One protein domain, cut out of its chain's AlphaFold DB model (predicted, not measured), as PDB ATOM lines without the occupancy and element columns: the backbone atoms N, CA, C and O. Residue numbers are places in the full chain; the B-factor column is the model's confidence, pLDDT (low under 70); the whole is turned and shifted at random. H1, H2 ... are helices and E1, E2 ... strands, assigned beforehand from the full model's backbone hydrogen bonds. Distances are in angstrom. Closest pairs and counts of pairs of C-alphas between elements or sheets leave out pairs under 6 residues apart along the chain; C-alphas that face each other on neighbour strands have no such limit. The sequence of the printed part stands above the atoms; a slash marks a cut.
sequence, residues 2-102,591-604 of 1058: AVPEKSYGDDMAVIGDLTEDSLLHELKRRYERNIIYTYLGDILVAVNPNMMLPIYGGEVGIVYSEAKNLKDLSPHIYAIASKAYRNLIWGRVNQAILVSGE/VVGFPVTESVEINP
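Overview. This is residues 2 to 102 and 591 to 604 of the 1058 residues of the protein "Myosin-I heavy chain" of Crassostrea gigas (UniProt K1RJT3). A small hairpin, E1 and E2, lies in the middle, and residues 591 to 592 pair between E2 and E3, which folds back alongside the long helix H3. H3 begins near the hairpin, H2 packs on residues 78 to 82 of H3, and H1 lies beyond E1 at the other end, where residues 16 to 21 stick out. The 115 printed residues have three named helices and three named strands, in the order H1, E1, E2, H2, H3, E3; the class is mixed, with 50 residues, under half, in named elements. The sheet E1 - E2 is antiparallel, and the whole is compact, with a radius of gyration of the C-alphas of 14.9 A and spans of 40 by 33 by 28 A.

Arrangement. Start at E1, residues 37 to 40, and E2, residues 43 to 46, an antiparallel hairpin at 150 degrees; look for N 38 and O 45, 2.9 A apart. Residues 591 to 592 pair antiparallel with residues 44 to 45 and with residues 99 to 100 of E3, residues 95 to 100. E3 pairs with no named strand and is apart from E2. In H3, residues 77 to 91, the C-alpha of Ala 84 is 6.1 A from that of Gln 95, its closest in E3. H2, residues 58 to 66, touches H3, closest at the C-alphas of Tyr 64 and Ala 79, 5.7 A; they run the same way at a shallow tilt of 34.8 degrees, only just short of steep. H1, residues 20 to 31, touches no helix; its closest C-alphas to E1 are Leu 27 and Thr 38, 7.7 A. In H1, H2 and H3 every O i to N i+4 pair is within hydrogen-bond range.

Along the chain. Find C-alpha 20 at (-32.168, -22.360, -2.370), where H1 begins its 16.4 A. H3 starts at (-14.103, -6.405, -4.793) and spans 20.7 A; E3 spans 16.1 A, ending at C-alpha 100, (-26.812, -3.363, -4.173).

Size, cuts and confidence. The C-alphas of Gly 16 and Pro 604 are farthest apart, 43.0 A. Residues 103 to 590 are not printed, and C-alphas 102 and 591 are 10.2 A apart across the cut. The link from E2 to H2 is long. Mean pLDDT of the printed part is 71.6; 39 residues are under 70, among them residues 2 to 9, 13 to 23 and 591 to 604.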
ATOM      1  N   ALA A   2      -0.659 -14.229   2.173       39.25
ATOM      2  CA  ALA A   2      -1.305 -15.135   1.220       39.25
ATOM      3  C   ALA A   2      -2.625 -14.556   0.679       39.25
ATOM      4  O   ALA A   2      -3.525 -14.212   1.445       39.25
ATOM      5  N   VAL A   3      -2.738 -14.493  -0.647       53.22
ATOM      6  CA  VAL A   3      -4.019 -14.336  -1.353       53.22
ATOM      7  C   VAL A   3      -4.836 -15.619  -1.128       53.22
ATOM      8  O   VAL A   3      -4.226 -16.692  -1.104       53.22
ATOM      9  N   PRO A   4      -6.172 -15.565  -0.954       55.25
ATOM     10  CA  PRO A   4      -6.980 -16.777  -0.829       55.25
ATOM     11  C   PRO A   4      -6.772 -17.720  -2.022       55.25
ATOM     12  O   PRO A   4      -6.760 -17.272  -3.169       55.25
ATOM     13  N   GLU A   5      -6.588 -19.014  -1.753       57.03
ATOM     14  CA  GLU A   5      -6.412 -20.018  -2.805       57.03
ATOM     15  C   GLU A   5      -7.735 -20.291  -3.536       57.03
ATOM     16  O   GLU A   5      -8.774 -20.538  -2.916       57.03
ATOM     17  N   LYS A   6      -7.666 -20.286  -4.872       61.47
ATOM     18  CA  LYS A   6      -8.806 -20.470  -5.777       61.47
ATOM     19  C   LYS A   6      -9.490 -21.823  -5.557       61.47
ATOM     20  O   LYS A   6      -8.866 -22.878  -5.667       61.47
ATOM     21  N   SER A   7     -10.794 -21.793  -5.292       68.00
ATOM     22  CA  SER A   7     -11.598 -22.955  -4.897       68.00
ATOM     23  C   SER A   7     -12.722 -23.261  -5.889       68.00
ATOM     24  O   SER A   7     -13.264 -22.371  -6.536       68.00
ATOM     25  N   TYR A   8     -13.152 -24.526  -5.971       60.66
ATOM     26  CA  TYR A   8     -14.279 -24.938  -6.825       60.66
ATOM     27  C   TYR A   8     -15.606 -24.243  -6.453       60.66
ATOM     28  O   TYR A   8     -16.476 -24.081  -7.300       60.66
ATOM     29  N   GLY A   9     -15.752 -23.800  -5.199       65.19
ATOM     30  CA  GLY A   9     -16.906 -23.018  -4.735       65.19
ATOM     31  C   GLY A   9     -16.779 -21.502  -4.925       65.19
ATOM     32  O   GLY A   9     -17.554 -20.774  -4.312       65.19
ATOM     33  N   ASP A  10     -15.785 -21.005  -5.673       80.19
ATOM     34  CA  ASP A  10     -15.571 -19.561  -5.869       80.19
ATOM     35  C   ASP A  10     -16.556 -18.914  -6.852       80.19
ATOM     36  O   ASP A  10     -16.828 -17.726  -6.706       80.19
ATOM     37  N   ASP A  11     -17.124 -19.673  -7.793       76.12
ATOM     38  CA  ASP A  11     -18.249 -19.242  -8.630       76.12
ATOM     39  C   ASP A  11     -19.424 -20.210  -8.472       76.12
ATOM     40  O   ASP A  11     -19.371 -21.375  -8.878       76.12
ATOM     41  N   MET A  12     -20.513 -19.712  -7.888       71.31
ATOM     42  CA  MET A  12     -21.713 -20.500  -7.638       71.31
ATOM     43  C   MET A  12     -22.438 -20.929  -8.918       71.31
ATOM     44  O   MET A  12     -23.182 -21.907  -8.874       71.31
ATOM     45  N   ALA A  13     -22.206 -20.282 -10.066       66.50
ATOM     46  CA  ALA A  13     -22.798 -20.701 -11.340       66.50
ATOM     47  C   ALA A  13     -22.320 -22.093 -11.808       66.50
ATOM     48  O   ALA A  13     -23.014 -22.768 -12.570       66.50
ATOM     49  N   VAL A  14     -21.158 -22.549 -11.325       68.19
ATOM     50  CA  VAL A  14     -20.553 -23.845 -11.679       68.19
ATOM     51  C   VAL A  14     -21.163 -25.013 -10.879       68.19
ATOM     52  O   VAL A  14     -20.975 -26.177 -11.238       68.19
ATOM     53  N   ILE A  15     -21.919 -24.736  -9.809       67.94
ATOM     54  CA  ILE A  15     -22.386 -25.755  -8.856       67.94
ATOM     55  C   ILE A  15     -23.365 -26.749  -9.509       67.94
ATOM     56  O   ILE A  15     -24.272 -26.387 -10.261       67.94
ATOM     57  N   GLY A  16     -23.167 -28.036  -9.192       56.41
ATOM     58  CA  GLY A  16     -23.839 -29.179  -9.823       56.41
ATOM     59  C   GLY A  16     -25.359 -29.244  -9.638       56.41
ATOM     60  O   GLY A  16     -26.048 -29.684 -10.562       56.41
ATOM     61  N   ASP A  17     -25.888 -28.733  -8.526       66.56
ATOM     62  CA  ASP A  17     -27.324 -28.521  -8.306       66.56
ATOM     63  C   ASP A  17     -27.574 -27.135  -7.693       66.56
ATOM     64  O   ASP A  17     -26.840 -26.684  -6.811       66.56
ATOM     65  N   LEU A  18     -28.584 -26.439  -8.204       63.94
ATOM     66  CA  LEU A  18     -28.784 -25.000  -8.036       63.94
ATOM     67  C   LEU A  18     -30.160 -24.748  -7.433       63.94
ATOM     68  O   LEU A  18     -31.133 -24.487  -8.145       63.94
ATOM     69  N   THR A  19     -30.220 -24.868  -6.110       63.59
ATOM     70  CA  THR A  19     -31.417 -24.732  -5.278       63.59
ATOM     71  C   THR A  19     -31.239 -23.594  -4.271       63.59
ATOM     72  O   THR A  19     -30.171 -22.986  -4.181       63.59
ATOM     73  N   GLU A  20     -32.287 -23.292  -3.499       60.09
ATOM     74  CA  GLU A  20     -32.168 -22.360  -2.370       60.09
ATOM     75  C   GLU A  20     -31.118 -22.863  -1.372       60.09
ATOM     76  O   GLU A  20     -30.189 -22.139  -1.010       60.09
ATOM     77  N   ASP A  21     -31.243 -24.137  -0.996       64.81
ATOM     78  CA  ASP A  21     -30.432 -24.775   0.032       64.81
ATOM     79  C   ASP A  21     -28.969 -24.931  -0.385       64.81
ATOM     80  O   ASP A  21     -28.093 -24.702   0.442       64.81
ATOM     81  N   SER A  22     -28.670 -25.273  -1.648       68.19
ATOM     82  CA  SER A  22     -27.277 -25.439  -2.089       68.19
ATOM     83  C   SER A  22     -26.518 -24.110  -2.109       68.19
ATOM     84  O   SER A  22     -25.376 -24.045  -1.648       68.19
ATOM     85  N   LEU A  23     -27.168 -23.032  -2.558       67.56
ATOM     86  CA  LEU A  23     -26.586 -21.689  -2.603       67.56
ATOM     87  C   LEU A  23     -26.462 -21.074  -1.199       67.56
ATOM     88  O   LEU A  23     -25.423 -20.500  -0.868       67.56
ATOM     89  N   LEU A  24     -27.470 -21.248  -0.338       71.00
ATOM     90  CA  LEU A  24     -27.414 -20.799   1.057       71.00
ATOM     91  C   LEU A  24     -26.366 -21.577   1.869       71.00
ATOM     92  O   LEU A  24     -25.614 -20.977   2.640       71.00
ATOM     93  N   HIS A  25     -26.281 -22.896   1.677       73.06
ATOM     94  CA  HIS A  25     -25.269 -23.744   2.304       73.06
ATOM     95  C   HIS A  25     -23.855 -23.345   1.868       73.06
ATOM     96  O   HIS A  25     -22.971 -23.250   2.717       73.06
ATOM     97  N   GLU A  26     -23.622 -23.076   0.577       72.62
ATOM     98  CA  GLU A  26     -22.299 -22.660   0.105       72.62
ATOM     99  C   GLU A  26     -21.895 -21.289   0.656       72.62
ATOM    100  O   GLU A  26     -20.807 -21.160   1.222       72.62
ATOM    101  N   LEU A  27     -22.779 -20.287   0.584       76.81
ATOM    102  CA  LEU A  27     -22.519 -18.962   1.156       76.81
ATOM    103  C   LEU A  27     -22.228 -19.039   2.659       76.81
ATOM    104  O   LEU A  27     -21.271 -18.423   3.127       76.81
ATOM    105  N   LYS A  28     -22.992 -19.844   3.408       74.38
ATOM    106  CA  LYS A  28     -22.741 -20.093   4.833       74.38
ATOM    107  C   LYS A  28     -21.375 -20.753   5.061       74.38
ATOM    108  O   LYS A  28     -20.591 -20.249   5.857       74.38
ATOM    109  N   ARG A  29     -21.057 -21.825   4.327       81.44
ATOM    110  CA  ARG A  29     -19.789 -22.576   4.433       81.44
ATOM    111  C   ARG A  29     -18.559 -21.719   4.118       81.44
ATOM    112  O   ARG A  29     -17.494 -21.940   4.695       81.44
ATOM    113  N   ARG A  30     -18.688 -20.762   3.193       84.06
ATOM    114  CA  ARG A  30     -17.644 -19.781   2.852       84.06
ATOM    115  C   ARG A  30     -17.519 -18.707   3.935       84.06
ATOM    116  O   ARG A  30     -16.413 -18.452   4.413       84.06
ATOM    117  N   TYR A  31     -18.644 -18.166   4.403       79.62
ATOM    118  CA  TYR A  31     -18.691 -17.177   5.484       79.62
ATOM    119  C   TYR A  31     -18.105 -17.704   6.806       79.62
ATOM    120  O   TYR A  31     -17.296 -17.022   7.427       79.62
ATOM    121  N   GLU A  32     -18.402 -18.952   7.186       82.94
ATOM    122  CA  GLU A  32     -17.823 -19.643   8.357       82.94
ATOM    123  C   GLU A  32     -16.290 -19.821   8.280       82.94
ATOM    124  O   GLU A  32     -15.653 -20.178   9.269       82.94
ATOM    125  N   ARG A  33     -15.681 -19.555   7.116       86.25
ATOM    126  CA  ARG A  33     -14.229 -19.557   6.875       86.25
ATOM    127  C   ARG A  33     -13.663 -18.149   6.643       86.25
ATOM    128  O   ARG A  33     -12.540 -18.019   6.165       86.25
ATOM    129  N   ASN A  34     -14.438 -17.103   6.944       83.69
ATOM    130  CA  ASN A  34     -14.165 -15.693   6.631       83.69
ATOM    131  C   ASN A  34     -14.009 -15.384   5.124       83.69
ATOM    132  O   ASN A  34     -13.528 -14.312   4.752       83.69
ATOM    133  N   ILE A  35     -14.448 -16.284   4.236       86.00
ATOM    134  CA  ILE A  35     -14.444 -16.071   2.784       86.00
ATOM    135  C   ILE A  35     -15.742 -15.345   2.413       86.00
ATOM    136  O   ILE A  35     -16.749 -15.954   2.057       86.00
ATOM    137  N   ILE A  36     -15.729 -14.019   2.548       83.62
ATOM    138  CA  ILE A  36     -16.935 -13.189   2.402       83.62
ATOM    139  C   ILE A  36     -17.380 -12.944   0.955       83.62
ATOM    140  O   ILE A  36     -18.511 -12.514   0.737       83.62
ATOM    141  N   TYR A  37     -16.504 -13.190  -0.021       85.12
ATOM    142  CA  TYR A  37     -16.698 -12.882  -1.438       85.12
ATOM    143  C   TYR A  37     -16.878 -14.161  -2.268       85.12
ATOM    144  O   TYR A  37     -16.135 -15.131  -2.100       85.12
ATOM    145  N   THR A  38     -17.862 -14.168  -3.173       79.38
ATOM    146  CA  THR A  38     -18.207 -15.323  -4.028       79.38
ATOM    147  C   THR A  38     -18.776 -14.841  -5.362       79.38
ATOM    148  O   THR A  38     -19.638 -13.968  -5.353       79.38
ATOM    149  N   TYR A  39     -18.345 -15.385  -6.499       75.56
ATOM    150  CA  TYR A  39     -18.968 -15.081  -7.791       75.56
ATOM    151  C   TYR A  39     -20.291 -15.838  -7.989       75.56
ATOM    152  O   TYR A  39     -20.567 -16.855  -7.345       75.56
ATOM    153  N   LEU A  40     -21.111 -15.317  -8.897       69.69
ATOM    154  CA  LEU A  40     -22.319 -15.941  -9.426       69.69
ATOM    155  C   LEU A  40     -22.421 -15.544 -10.910       69.69
ATOM    156  O   LEU A  40     -23.202 -14.669 -11.284       69.69
ATOM    157  N   GLY A  41     -21.541 -16.108 -11.738       70.12
ATOM    158  CA  GLY A  41     -21.210 -15.529 -13.043       70.12
ATOM    159  C   GLY A  41     -20.551 -14.153 -12.879       70.12
ATOM    160  O   GLY A  41     -19.668 -13.980 -12.042       70.12
ATOM    161  N   ASP A  42     -21.002 -13.152 -13.639       65.31
ATOM    162  CA  ASP A  42     -20.475 -11.775 -13.580       65.31
ATOM    163  C   ASP A  42     -20.866 -10.964 -12.327       65.31
ATOM    164  O   ASP A  42     -20.384  -9.847 -12.136       65.31
ATOM    165  N   ILE A  43     -21.699 -11.531 -11.448       71.12
ATOM    166  CA  ILE A  43     -22.045 -10.968 -10.137       71.12
ATOM    167  C   ILE A  43     -20.972 -11.330  -9.104       71.12
ATOM    168  O   ILE A  43     -20.651 -12.506  -8.944       71.12
ATOM    169  N   LEU A  44     -20.525 -10.366  -8.290       78.56
ATOM    170  CA  LEU A  44     -19.841 -10.654  -7.024       78.56
ATOM    171  C   LEU A  44     -20.824 -10.564  -5.843       78.56
ATOM    172  O   LEU A  44     -21.214  -9.480  -5.412       78.56
ATOM    173  N   VAL A  45     -21.203 -11.704  -5.272       77.81
ATOM    174  CA  VAL A  45     -21.900 -11.768  -3.980       77.81
ATOM    175  C   VAL A  45     -20.905 -11.466  -2.859       77.81
ATOM    176  O   VAL A  45     -19.783 -11.980  -2.852       77.81
ATOM    177  N   ALA A  46     -21.313 -10.643  -1.892       79.50
ATOM    178  CA  ALA A  46     -20.491 -10.307  -0.732       79.50
ATOM    179  C   ALA A  46     -21.317 -10.296   0.561       79.50
ATOM    180  O   ALA A  46     -22.344  -9.625   0.634       79.50
ATOM    181  N   VAL A  47     -20.855 -10.992   1.598       77.56
ATOM    182  CA  VAL A  47     -21.532 -11.075   2.905       77.56
ATOM    183  C   VAL A  47     -20.788 -10.202   3.919       77.56
ATOM    184  O   VAL A  47     -19.584 -10.351   4.079       77.56
ATOM    185  N   ASN A  48     -21.466  -9.269   4.596       79.69
ATOM    186  CA  ASN A  48     -20.808  -8.387   5.570       79.69
ATOM    187  C   ASN A  48     -20.339  -9.190   6.808       79.69
ATOM    188  O   ASN A  48     -21.197  -9.769   7.475       79.69
ATOM    189  N   PRO A  49     -19.030  -9.222   7.142       78.62
ATOM    190  CA  PRO A  49     -18.516  -9.945   8.309       78.62
ATOM    191  C   PRO A  49     -18.692  -9.206   9.645       78.62
ATOM    192  O   PRO A  49     -18.425  -9.793  10.691       78.62
ATOM    193  N   ASN A  50     -19.091  -7.926   9.635       76.44
ATOM    194  CA  ASN A  50     -19.156  -7.045  10.815       76.44
ATOM    195  C   ASN A  50     -17.832  -6.945  11.613       76.44
ATOM    196  O   ASN A  50     -17.836  -6.630  12.800       76.44
ATOM    197  N   MET A  51     -16.696  -7.208  10.962       79.81
ATOM    198  CA  MET A  51     -15.345  -7.082  11.514       79.81
ATOM    199  C   MET A  51     -14.346  -6.765  10.395       79.81
ATOM    200  O   MET A  51     -14.586  -7.091   9.230       79.81
ATOM    201  N   MET A  52     -13.204  -6.170  10.739       79.94
ATOM    202  CA  MET A  52     -12.130  -5.930   9.772       79.94
ATOM    203  C   MET A  52     -11.421  -7.242   9.415       79.94
ATOM    204  O   MET A  52     -10.919  -7.942  10.290       79.94
ATOM    205  N   LEU A  53     -11.355  -7.555   8.118       85.12
ATOM    206  CA  LEU A  53     -10.614  -8.698   7.581       85.12
ATOM    207  C   LEU A  53      -9.341  -8.216   6.857       85.12
ATOM    208  O   LEU A  53      -9.402  -7.211   6.144       85.12
ATOM    209  N   PRO A  54      -8.201  -8.929   6.962       88.38
ATOM    210  CA  PRO A  54      -6.908  -8.517   6.397       88.38
ATOM    211  C   PRO A  54      -6.797  -8.748   4.872       88.38
ATOM    212  O   PRO A  54      -5.756  -9.157   4.366       88.38
ATOM    213  N   ILE A  55      -7.877  -8.498   4.127       87.69
ATOM    214  CA  ILE A  55      -8.001  -8.749   2.678       87.69
ATOM    215  C   ILE A  55      -7.897  -7.473   1.822       87.69
ATOM    216  O   ILE A  55      -7.811  -7.547   0.601       87.69
ATOM    217  N   TYR A  56      -7.847  -6.300   2.460       87.75
ATOM    218  CA  TYR A  56      -7.795  -4.983   1.808       87.75
ATOM    219  C   TYR A  56      -6.391  -4.340   1.818       87.75
ATOM    220  O   TYR A  56      -6.235  -3.148   1.562       87.75
ATOM    221  N   GLY A  57      -5.352  -5.114   2.151       84.69
ATOM    222  CA  GLY A  57      -3.972  -4.626   2.229       84.69
ATOM    223  C   GLY A  57      -3.380  -4.246   0.864       84.69
ATOM    224  O   GLY A  57      -3.785  -4.773  -0.174       84.69
ATOM    225  N   GLY A  58      -2.371  -3.366   0.869       84.00
ATOM    226  CA  GLY A  58      -1.721  -2.867  -0.352       84.00
ATOM    227  C   GLY A  58      -1.188  -3.972  -1.272       84.00
ATOM    228  O   GLY A  58      -1.435  -3.921  -2.473       84.00
ATOM    229  N   GLU A  59      -0.562  -5.012  -0.707       86.75
ATOM    230  CA  GLU A  59      -0.120  -6.211  -1.442       86.75
ATOM    231  C   GLU A  59      -1.267  -6.871  -2.230       86.75
ATOM    232  O   GLU A  59      -1.111  -7.215  -3.398       86.75
ATOM    233  N   VAL A  60      -2.443  -7.013  -1.608       89.00
ATOM    234  CA  VAL A  60      -3.622  -7.624  -2.238       89.00
ATOM    235  C   VAL A  60      -4.133  -6.729  -3.366       89.00
ATOM    236  O   VAL A  60      -4.446  -7.216  -4.452       89.00
ATOM    237  N   GLY A  61      -4.148  -5.411  -3.148       87.69
ATOM    238  CA  GLY A  61      -4.458  -4.426  -4.184       87.69
ATOM    239  C   GLY A  61      -3.543  -4.526  -5.408       87.69
ATOM    240  O   GLY A  61      -4.033  -4.448  -6.533       87.69
ATOM    241  N   ILE A  62      -2.240  -4.751  -5.210       88.94
ATOM    242  CA  ILE A  62      -1.270  -4.956  -6.300       88.94
ATOM    243  C   ILE A  62      -1.587  -6.243  -7.074       88.94
ATOM    244  O   ILE A  62      -1.713  -6.189  -8.295       88.94
ATOM    245  N   VAL A  63      -1.825  -7.373  -6.392       91.56
ATOM    246  CA  VAL A  63      -2.125  -8.654  -7.063       91.56
ATOM    247  C   VAL A  63      -3.337  -8.554  -7.999       91.56
ATOM    248  O   VAL A  63      -3.249  -8.975  -9.153       91.56
ATOM    249  N   TYR A  64      -4.452  -7.961  -7.554       91.75
ATOM    250  CA  TYR A  64      -5.626  -7.781  -8.426       91.75
ATOM    251  C   TYR A  64      -5.384  -6.759  -9.553       91.75
ATOM    252  O   TYR A  64      -5.938  -6.916 -10.642       91.75
ATOM    253  N   SER A  65      -4.525  -5.755  -9.345       87.88
ATOM    254  CA  SER A  65      -4.138  -4.808 -10.399       87.88
ATOM    255  C   SER A  65      -3.321  -5.473 -11.509       87.88
ATOM    256  O   SER A  65      -3.632  -5.280 -12.686       87.88
ATOM    257  N   GLU A  66      -2.308  -6.267 -11.150       86.62
ATOM    258  CA  GLU A  66      -1.275  -6.775 -12.066       86.62
ATOM    259  C   GLU A  66      -1.591  -8.141 -12.695       86.62
ATOM    260  O   GLU A  66      -1.067  -8.458 -13.764       86.62
ATOM    261  N   ALA A  67      -2.456  -8.960 -12.082       86.38
ATOM    262  CA  ALA A  67      -2.711 -10.321 -12.556       86.38
ATOM    263  C   ALA A  67      -3.194 -10.362 -14.017       86.38
ATOM    264  O   ALA A  67      -4.242  -9.797 -14.353       86.38
ATOM    265  N   LYS A  68      -2.459 -11.081 -14.881       80.19
ATOM    266  CA  LYS A  68      -2.761 -11.216 -16.320       80.19
ATOM    267  C   LYS A  68      -4.214 -11.644 -16.562       80.19
ATOM    268  O   LYS A  68      -4.918 -11.006 -17.338       80.19
ATOM    269  N   ASN A  69      -4.684 -12.654 -15.826       79.50
ATOM    270  CA  ASN A  69      -6.061 -13.140 -15.865       79.50
ATOM    271  C   ASN A  69      -6.731 -13.014 -14.487       79.50
ATOM    272  O   ASN A  69      -6.365 -13.713 -13.545       79.50
ATOM    273  N   LEU A  70      -7.762 -12.170 -14.379       82.38
ATOM    274  CA  LEU A  70      -8.535 -12.010 -13.138       82.38
ATOM    275  C   LEU A  70      -9.327 -13.275 -12.760       82.38
ATOM    276  O   LEU A  70      -9.644 -13.456 -11.590       82.38
ATOM    277  N   LYS A  71      -9.615 -14.166 -13.724       75.19
ATOM    278  CA  LYS A  71     -10.329 -15.433 -13.479       75.19
ATOM    279  C   LYS A  71      -9.483 -16.463 -12.718       75.19
ATOM    280  O   LYS A  71     -10.020 -17.497 -12.329       75.19
ATOM    281  N   ASP A  72      -8.182 -16.222 -12.530       80.69
ATOM    282  CA  ASP A  72      -7.272 -17.110 -11.790       80.69
ATOM    283  C   ASP A  72      -7.014 -16.683 -10.344       80.69
ATOM    284  O   ASP A  72      -6.401 -17.432  -9.586       80.69
ATOM    285  N   LEU A  73      -7.570 -15.543  -9.936       87.56
ATOM    286  CA  LEU A  73      -7.652 -15.124  -8.542       87.56
ATOM    287  C   LEU A  73      -9.008 -15.516  -7.938       87.56
ATOM    288  O   LEU A  73      -9.998 -15.691  -8.653       87.56
ATOM    289  N   SER A  74      -9.063 -15.616  -6.610       88.81
ATOM    290  CA  SER A  74     -10.324 -15.775  -5.879       88.81
ATOM    291  C   SER A  74     -11.246 -14.545  -6.016       88.81
ATOM    292  O   SER A  74     -10.814 -13.472  -6.450       88.81
ATOM    293  N   PRO A  75     -12.537 -14.660  -5.654       88.88
ATOM    294  CA  PRO A  75     -13.489 -13.561  -5.762       88.88
ATOM    295  C   PRO A  75     -13.126 -12.418  -4.812       88.88
ATOM    296  O   PRO A  75     -12.922 -12.638  -3.617       88.88
ATOM    297  N   HIS A  76     -13.071 -11.185  -5.320       91.25
ATOM    298  CA  HIS A  76     -12.781 -10.005  -4.503       91.25
ATOM    299  C   HIS A  76     -13.330  -8.721  -5.127       91.25
ATOM    300  O   HIS A  76     -13.396  -8.597  -6.349       91.25
ATOM    301  N   ILE A  77     -13.647  -7.718  -4.302       91.12
ATOM    302  CA  ILE A  77     -14.103  -6.405  -4.793       91.12
ATOM    303  C   ILE A  77     -13.062  -5.727  -5.697       91.12
ATOM    304  O   ILE A  77     -13.412  -5.086  -6.687       91.12
ATOM    305  N   TYR A  78     -11.775  -5.953  -5.425       92.62
ATOM    306  CA  TYR A  78     -10.697  -5.445  -6.272       92.62
ATOM    307  C   TYR A  78     -10.696  -6.071  -7.672       92.62
ATOM    308  O   TYR A  78     -10.359  -5.377  -8.622       92.62
ATOM    309  N   ALA A  79     -11.144  -7.321  -7.845       90.69
ATOM    310  CA  ALA A  79     -11.269  -7.925  -9.172       90.69
ATOM    311  C   ALA A  79     -12.345  -7.229 -10.022       90.69
ATOM    312  O   ALA A  79     -12.140  -7.022 -11.215       90.69
ATOM    313  N   ILE A  80     -13.459  -6.808  -9.411       86.25
ATOM    314  CA  ILE A  80     -14.517  -6.038 -10.087       86.25
ATOM    315  C   ILE A  80     -14.011  -4.643 -10.471       86.25
ATOM    316  O   ILE A  80     -14.155  -4.241 -11.627       86.25
ATOM    317  N   ALA A  81     -13.340  -3.943  -9.548       90.25
ATOM    318  CA  ALA A  81     -12.696  -2.656  -9.824       90.25
ATOM    319  C   ALA A  81     -11.678  -2.764 -10.977       90.25
ATOM    320  O   ALA A  81     -11.704  -1.969 -11.917       90.25
ATOM    321  N   SER A  82     -10.825  -3.793 -10.948       90.31
ATOM    322  CA  SER A  82      -9.814  -4.043 -11.976       90.31
ATOM    323  C   SER A  82     -10.406  -4.497 -13.312       90.31
ATOM    324  O   SER A  82      -9.857  -4.127 -14.349       90.31
ATOM    325  N   LYS A  83     -11.533  -5.226 -13.331       86.75
ATOM    326  CA  LYS A  83     -12.261  -5.558 -14.568       86.75
ATOM    327  C   LYS A  83     -12.850  -4.296 -15.204       86.75
ATOM    328  O   LYS A  83     -12.578  -4.045 -16.373       86.75
ATOM    329  N   ALA A  84     -13.551  -3.461 -14.433       84.25
ATOM    330  CA  ALA A  84     -14.086  -2.189 -14.923       84.25
ATOM    331  C   ALA A  84     -12.976  -1.258 -15.451       84.25
ATOM    332  O   ALA A  84     -13.049  -0.789 -16.584       84.25
ATOM    333  N   TYR A  85     -11.894  -1.047 -14.693       88.50
ATOM    334  CA  TYR A  85     -10.769  -0.221 -15.153       88.50
ATOM    335  C   TYR A  85     -10.168  -0.738 -16.472       88.50
ATOM    336  O   TYR A  85      -9.958   0.036 -17.405       88.50
ATOM    337  N   ARG A  86      -9.935  -2.052 -16.599       86.69
ATOM    338  CA  ARG A  86      -9.410  -2.656 -17.840       86.69
ATOM    339  C   ARG A  86     -10.365  -2.461 -19.021       86.69
ATOM    340  O   ARG A  86      -9.911  -2.044 -20.085       86.69
ATOM    341  N   ASN A  87     -11.667  -2.670 -18.820       82.19
ATOM    342  CA  ASN A  87     -12.696  -2.408 -19.832       82.19
ATOM    343  C   ASN A  87     -12.673  -0.944 -20.307       82.19
ATOM    344  O   ASN A  87     -12.716  -0.690 -21.508       82.19
ATOM    345  N   LEU A  88     -12.546   0.017 -19.384       82.75
ATOM    346  CA  LEU A  88     -12.500   1.440 -19.722       82.75
ATOM    347  C   LEU A  88     -11.258   1.801 -20.551       82.75
ATOM    348  O   LEU A  88     -11.354   2.508 -21.556       82.75
ATOM    349  N   ILE A  89     -10.078   1.325 -20.142       83.94
ATOM    350  CA  ILE A  89      -8.810   1.712 -20.778       83.94
ATOM    351  C   ILE A  89      -8.579   0.992 -22.112       83.94
ATOM    352  O   ILE A  89      -8.027   1.604 -23.028       83.94
ATOM    353  N   TRP A  90      -9.009  -0.266 -22.248       81.62
ATOM    354  CA  TRP A  90      -8.862  -1.037 -23.489       81.62
ATOM    355  C   TRP A  90     -10.059  -0.881 -24.431       81.62
ATOM    356  O   TRP A  90      -9.863  -0.575 -25.603       81.62
ATOM    357  N   GLY A  91     -11.286  -1.033 -23.925       68.69
ATOM    358  CA  GLY A  91     -12.517  -0.947 -24.717       68.69
ATOM    359  C   GLY A  91     -13.016   0.476 -24.981       68.69
ATOM    360  O   GLY A  91     -13.892   0.654 -25.816       68.69
ATOM    361  N   ARG A  92     -12.471   1.495 -24.295       71.50
ATOM    362  CA  ARG A  92     -12.876   2.917 -24.418       71.50
ATOM    363  C   ARG A  92     -14.361   3.173 -24.126       71.50
ATOM    364  O   ARG A  92     -14.954   4.114 -24.642       71.50
ATOM    365  N   VAL A  93     -14.932   2.351 -23.251       72.31
ATOM    366  CA  VAL A  93     -16.351   2.339 -22.882       72.31
ATOM    367  C   VAL A  93     -16.515   2.705 -21.408       72.31
ATOM    368  O   VAL A  93     -15.949   2.039 -20.539       72.31
ATOM    369  N   ASN A  94     -17.334   3.724 -21.127       77.06
ATOM    370  CA  ASN A  94     -17.707   4.116 -19.763       77.06
ATOM    371  C   ASN A  94     -18.303   2.932 -18.987       77.06
ATOM    372  O   ASN A  94     -19.039   2.119 -19.538       77.06
ATOM    373  N   GLN A  95     -17.960   2.820 -17.706       79.38
ATOM    374  CA  GLN A  95     -18.335   1.691 -16.855       79.38
ATOM    375  C   GLN A  95     -19.258   2.135 -15.725       79.38
ATOM    376  O   GLN A  95     -19.145   3.252 -15.225       79.38
ATOM    377  N   ALA A  96     -20.109   1.226 -15.253       78.06
ATOM    378  CA  ALA A  96     -20.928   1.445 -14.068       78.06
ATOM    379  C   ALA A  96     -20.841   0.252 -13.112       78.06
ATOM    380  O   ALA A  96     -21.011  -0.890 -13.529       78.06
ATOM    381  N   ILE A  97     -20.608   0.520 -11.829       77.50
ATOM    382  CA  ILE A  97     -20.582  -0.468 -10.747       77.50
ATOM    383  C   ILE A  97     -21.744  -0.151  -9.798       77.50
ATOM    384  O   ILE A  97     -21.695   0.790  -9.004       77.50
ATOM    385  N   LEU A  98     -22.803  -0.959  -9.880       73.69
ATOM    386  CA  LEU A  98     -23.945  -0.902  -8.967       73.69
ATOM    387  C   LEU A  98     -23.642  -1.687  -7.684       73.69
ATOM    388  O   LEU A  98     -23.413  -2.898  -7.737       73.69
ATOM    389  N   VAL A  99     -23.684  -1.032  -6.523       73.19
ATOM    390  CA  VAL A  99     -23.517  -1.689  -5.218       73.19
ATOM    391  C   VAL A  99     -24.894  -1.865  -4.578       73.19
ATOM    392  O   VAL A  99     -25.481  -0.917  -4.067       73.19
ATOM    393  N   SER A 100     -25.435  -3.087  -4.608       68.75
ATOM    394  CA  SER A 100     -26.812  -3.363  -4.173       68.75
ATOM    395  C   SER A 100     -26.881  -4.147  -2.857       68.75
ATOM    396  O   SER A 100     -26.080  -5.048  -2.588       68.75
ATOM    397  N   GLY A 101     -27.856  -3.800  -2.012       62.19
ATOM    398  CA  GLY A 101     -28.068  -4.435  -0.714       62.19
ATOM    399  C   GLY A 101     -28.822  -3.554   0.284       62.19
ATOM    400  O   GLY A 101     -29.133  -2.388   0.033       62.19
ATOM    401  N   GLU A 102     -29.104  -4.123   1.451       60.97
ATOM    402  CA  GLU A 102     -29.772  -3.445   2.567       60.97
ATOM    403  C   GLU A 102     -28.959  -2.304   3.210       60.97
ATOM    404  O   GLU A 102     -27.784  -2.086   2.897       60.97
ATOM    405  N   VAL A 591     -25.219  -7.954  -3.518       26.80
ATOM    406  CA  VAL A 591     -24.739  -8.187  -4.885       26.80
ATOM    407  C   VAL A 591     -23.974  -6.939  -5.312       26.80
ATOM    408  O   VAL A 591     -24.517  -5.831  -5.294       26.80
ATOM    409  N   VAL A 592     -22.694  -7.115  -5.627       27.45
ATOM    410  CA  VAL A 592     -21.726  -6.036  -5.820       27.45
ATOM    411  C   VAL A 592     -21.197  -6.059  -7.242       27.45
ATOM    412  O   VAL A 592     -20.392  -6.912  -7.596       27.45
ATOM    413  N   GLY A 593     -21.593  -5.060  -8.019       28.14
ATOM    414  CA  GLY A 593     -21.040  -4.798  -9.333       28.14
ATOM    415  C   GLY A 593     -21.494  -5.762 -10.425       28.14
ATOM    416  O   GLY A 593     -21.621  -6.970 -10.241       28.14
ATOM    417  N   PHE A 594     -21.673  -5.168 -11.596       32.47
ATOM    418  CA  PHE A 594     -21.541  -5.819 -12.886       32.47
ATOM    419  C   PHE A 594     -20.477  -5.030 -13.654       32.47
ATOM    420  O   PHE A 594     -20.376  -3.817 -13.462       32.47
ATOM    421  N   PRO A 595     -19.695  -5.665 -14.529       30.34
ATOM    422  CA  PRO A 595     -18.951  -4.963 -15.558       30.34
ATOM    423  C   PRO A 595     -19.914  -4.670 -16.718       30.34
ATOM    424  O   PRO A 595     -20.299  -5.579 -17.445       30.34
ATOM    425  N   VAL A 596     -20.332  -3.416 -16.887       32.06
ATOM    426  CA  VAL A 596     -21.195  -3.007 -18.012       32.06
ATOM    427  C   VAL A 596     -20.346  -2.951 -19.287       32.06
ATOM    428  O   VAL A 596     -19.657  -1.967 -19.540       32.06
ATOM    429  N   THR A 597     -20.320  -4.039 -20.056       32.75
ATOM    430  CA  THR A 597     -19.382  -4.255 -21.175       32.75
ATOM    431  C   THR A 597     -19.901  -3.809 -22.546       32.75
ATOM    432  O   THR A 597     -19.680  -4.512 -23.518       32.75
ATOM    433  N   GLU A 598     -20.543  -2.641 -22.639       29.38
ATOM    434  CA  GLU A 598     -20.558  -1.780 -23.842       29.38
ATOM    435  C   GLU A 598     -21.126  -0.394 -23.501       29.38
ATOM    436  O   GLU A 598     -21.469  -0.125 -22.347       29.38
ATOM    437  N   SER A 599     -21.145   0.521 -24.477       30.02
ATOM    438  CA  SER A 599     -21.373   1.960 -24.297       30.02
ATOM    439  C   SER A 599     -22.776   2.325 -23.793       30.02
ATOM    440  O   SER A 599     -23.624   2.815 -24.541       30.02
ATOM    441  N   VAL A 600     -22.994   2.185 -22.487       31.42
ATOM    442  CA  VAL A 600     -24.041   2.921 -21.780       31.42
ATOM    443  C   VAL A 600     -23.563   4.359 -21.594       31.42
ATOM    444  O   VAL A 600     -22.736   4.656 -20.730       31.42
ATOM    445  N   GLU A 601     -24.123   5.277 -22.385       27.84
ATOM    446  CA  GLU A 601     -24.147   6.693 -22.022       27.84
ATOM    447  C   GLU A 601     -24.948   6.854 -20.714       27.84
ATOM    448  O   GLU A 601     -26.168   7.054 -20.726       27.84
ATOM    449  N   ILE A 602     -24.247   6.852 -19.572       32.25
ATOM    450  CA  ILE A 602     -24.706   7.559 -18.365       32.25
ATOM    451  C   ILE A 602     -24.521   9.059 -18.624       32.25
ATOM    452  O   ILE A 602     -23.690   9.751 -18.048       32.25
ATOM    453  N   ASN A 603     -25.286   9.541 -19.595       29.38
ATOM    454  CA  ASN A 603     -25.451  10.941 -19.910       29.38
ATOM    455  C   ASN A 603     -26.504  11.488 -18.933       29.38
ATOM    456  O   ASN A 603     -27.613  10.940 -18.893       29.38
ATOM    457  N   PRO A 604     -26.206  12.538 -18.142       30.94
ATOM    458  CA  PRO A 604     -27.128  13.060 -17.131       30.94
ATOM    459  C   PRO A 604     -28.528  13.436 -17.645       30.94
ATOM    460  O   PRO A 604     -29.465  13.491 -16.858       30.94
TER     461      PRO A 604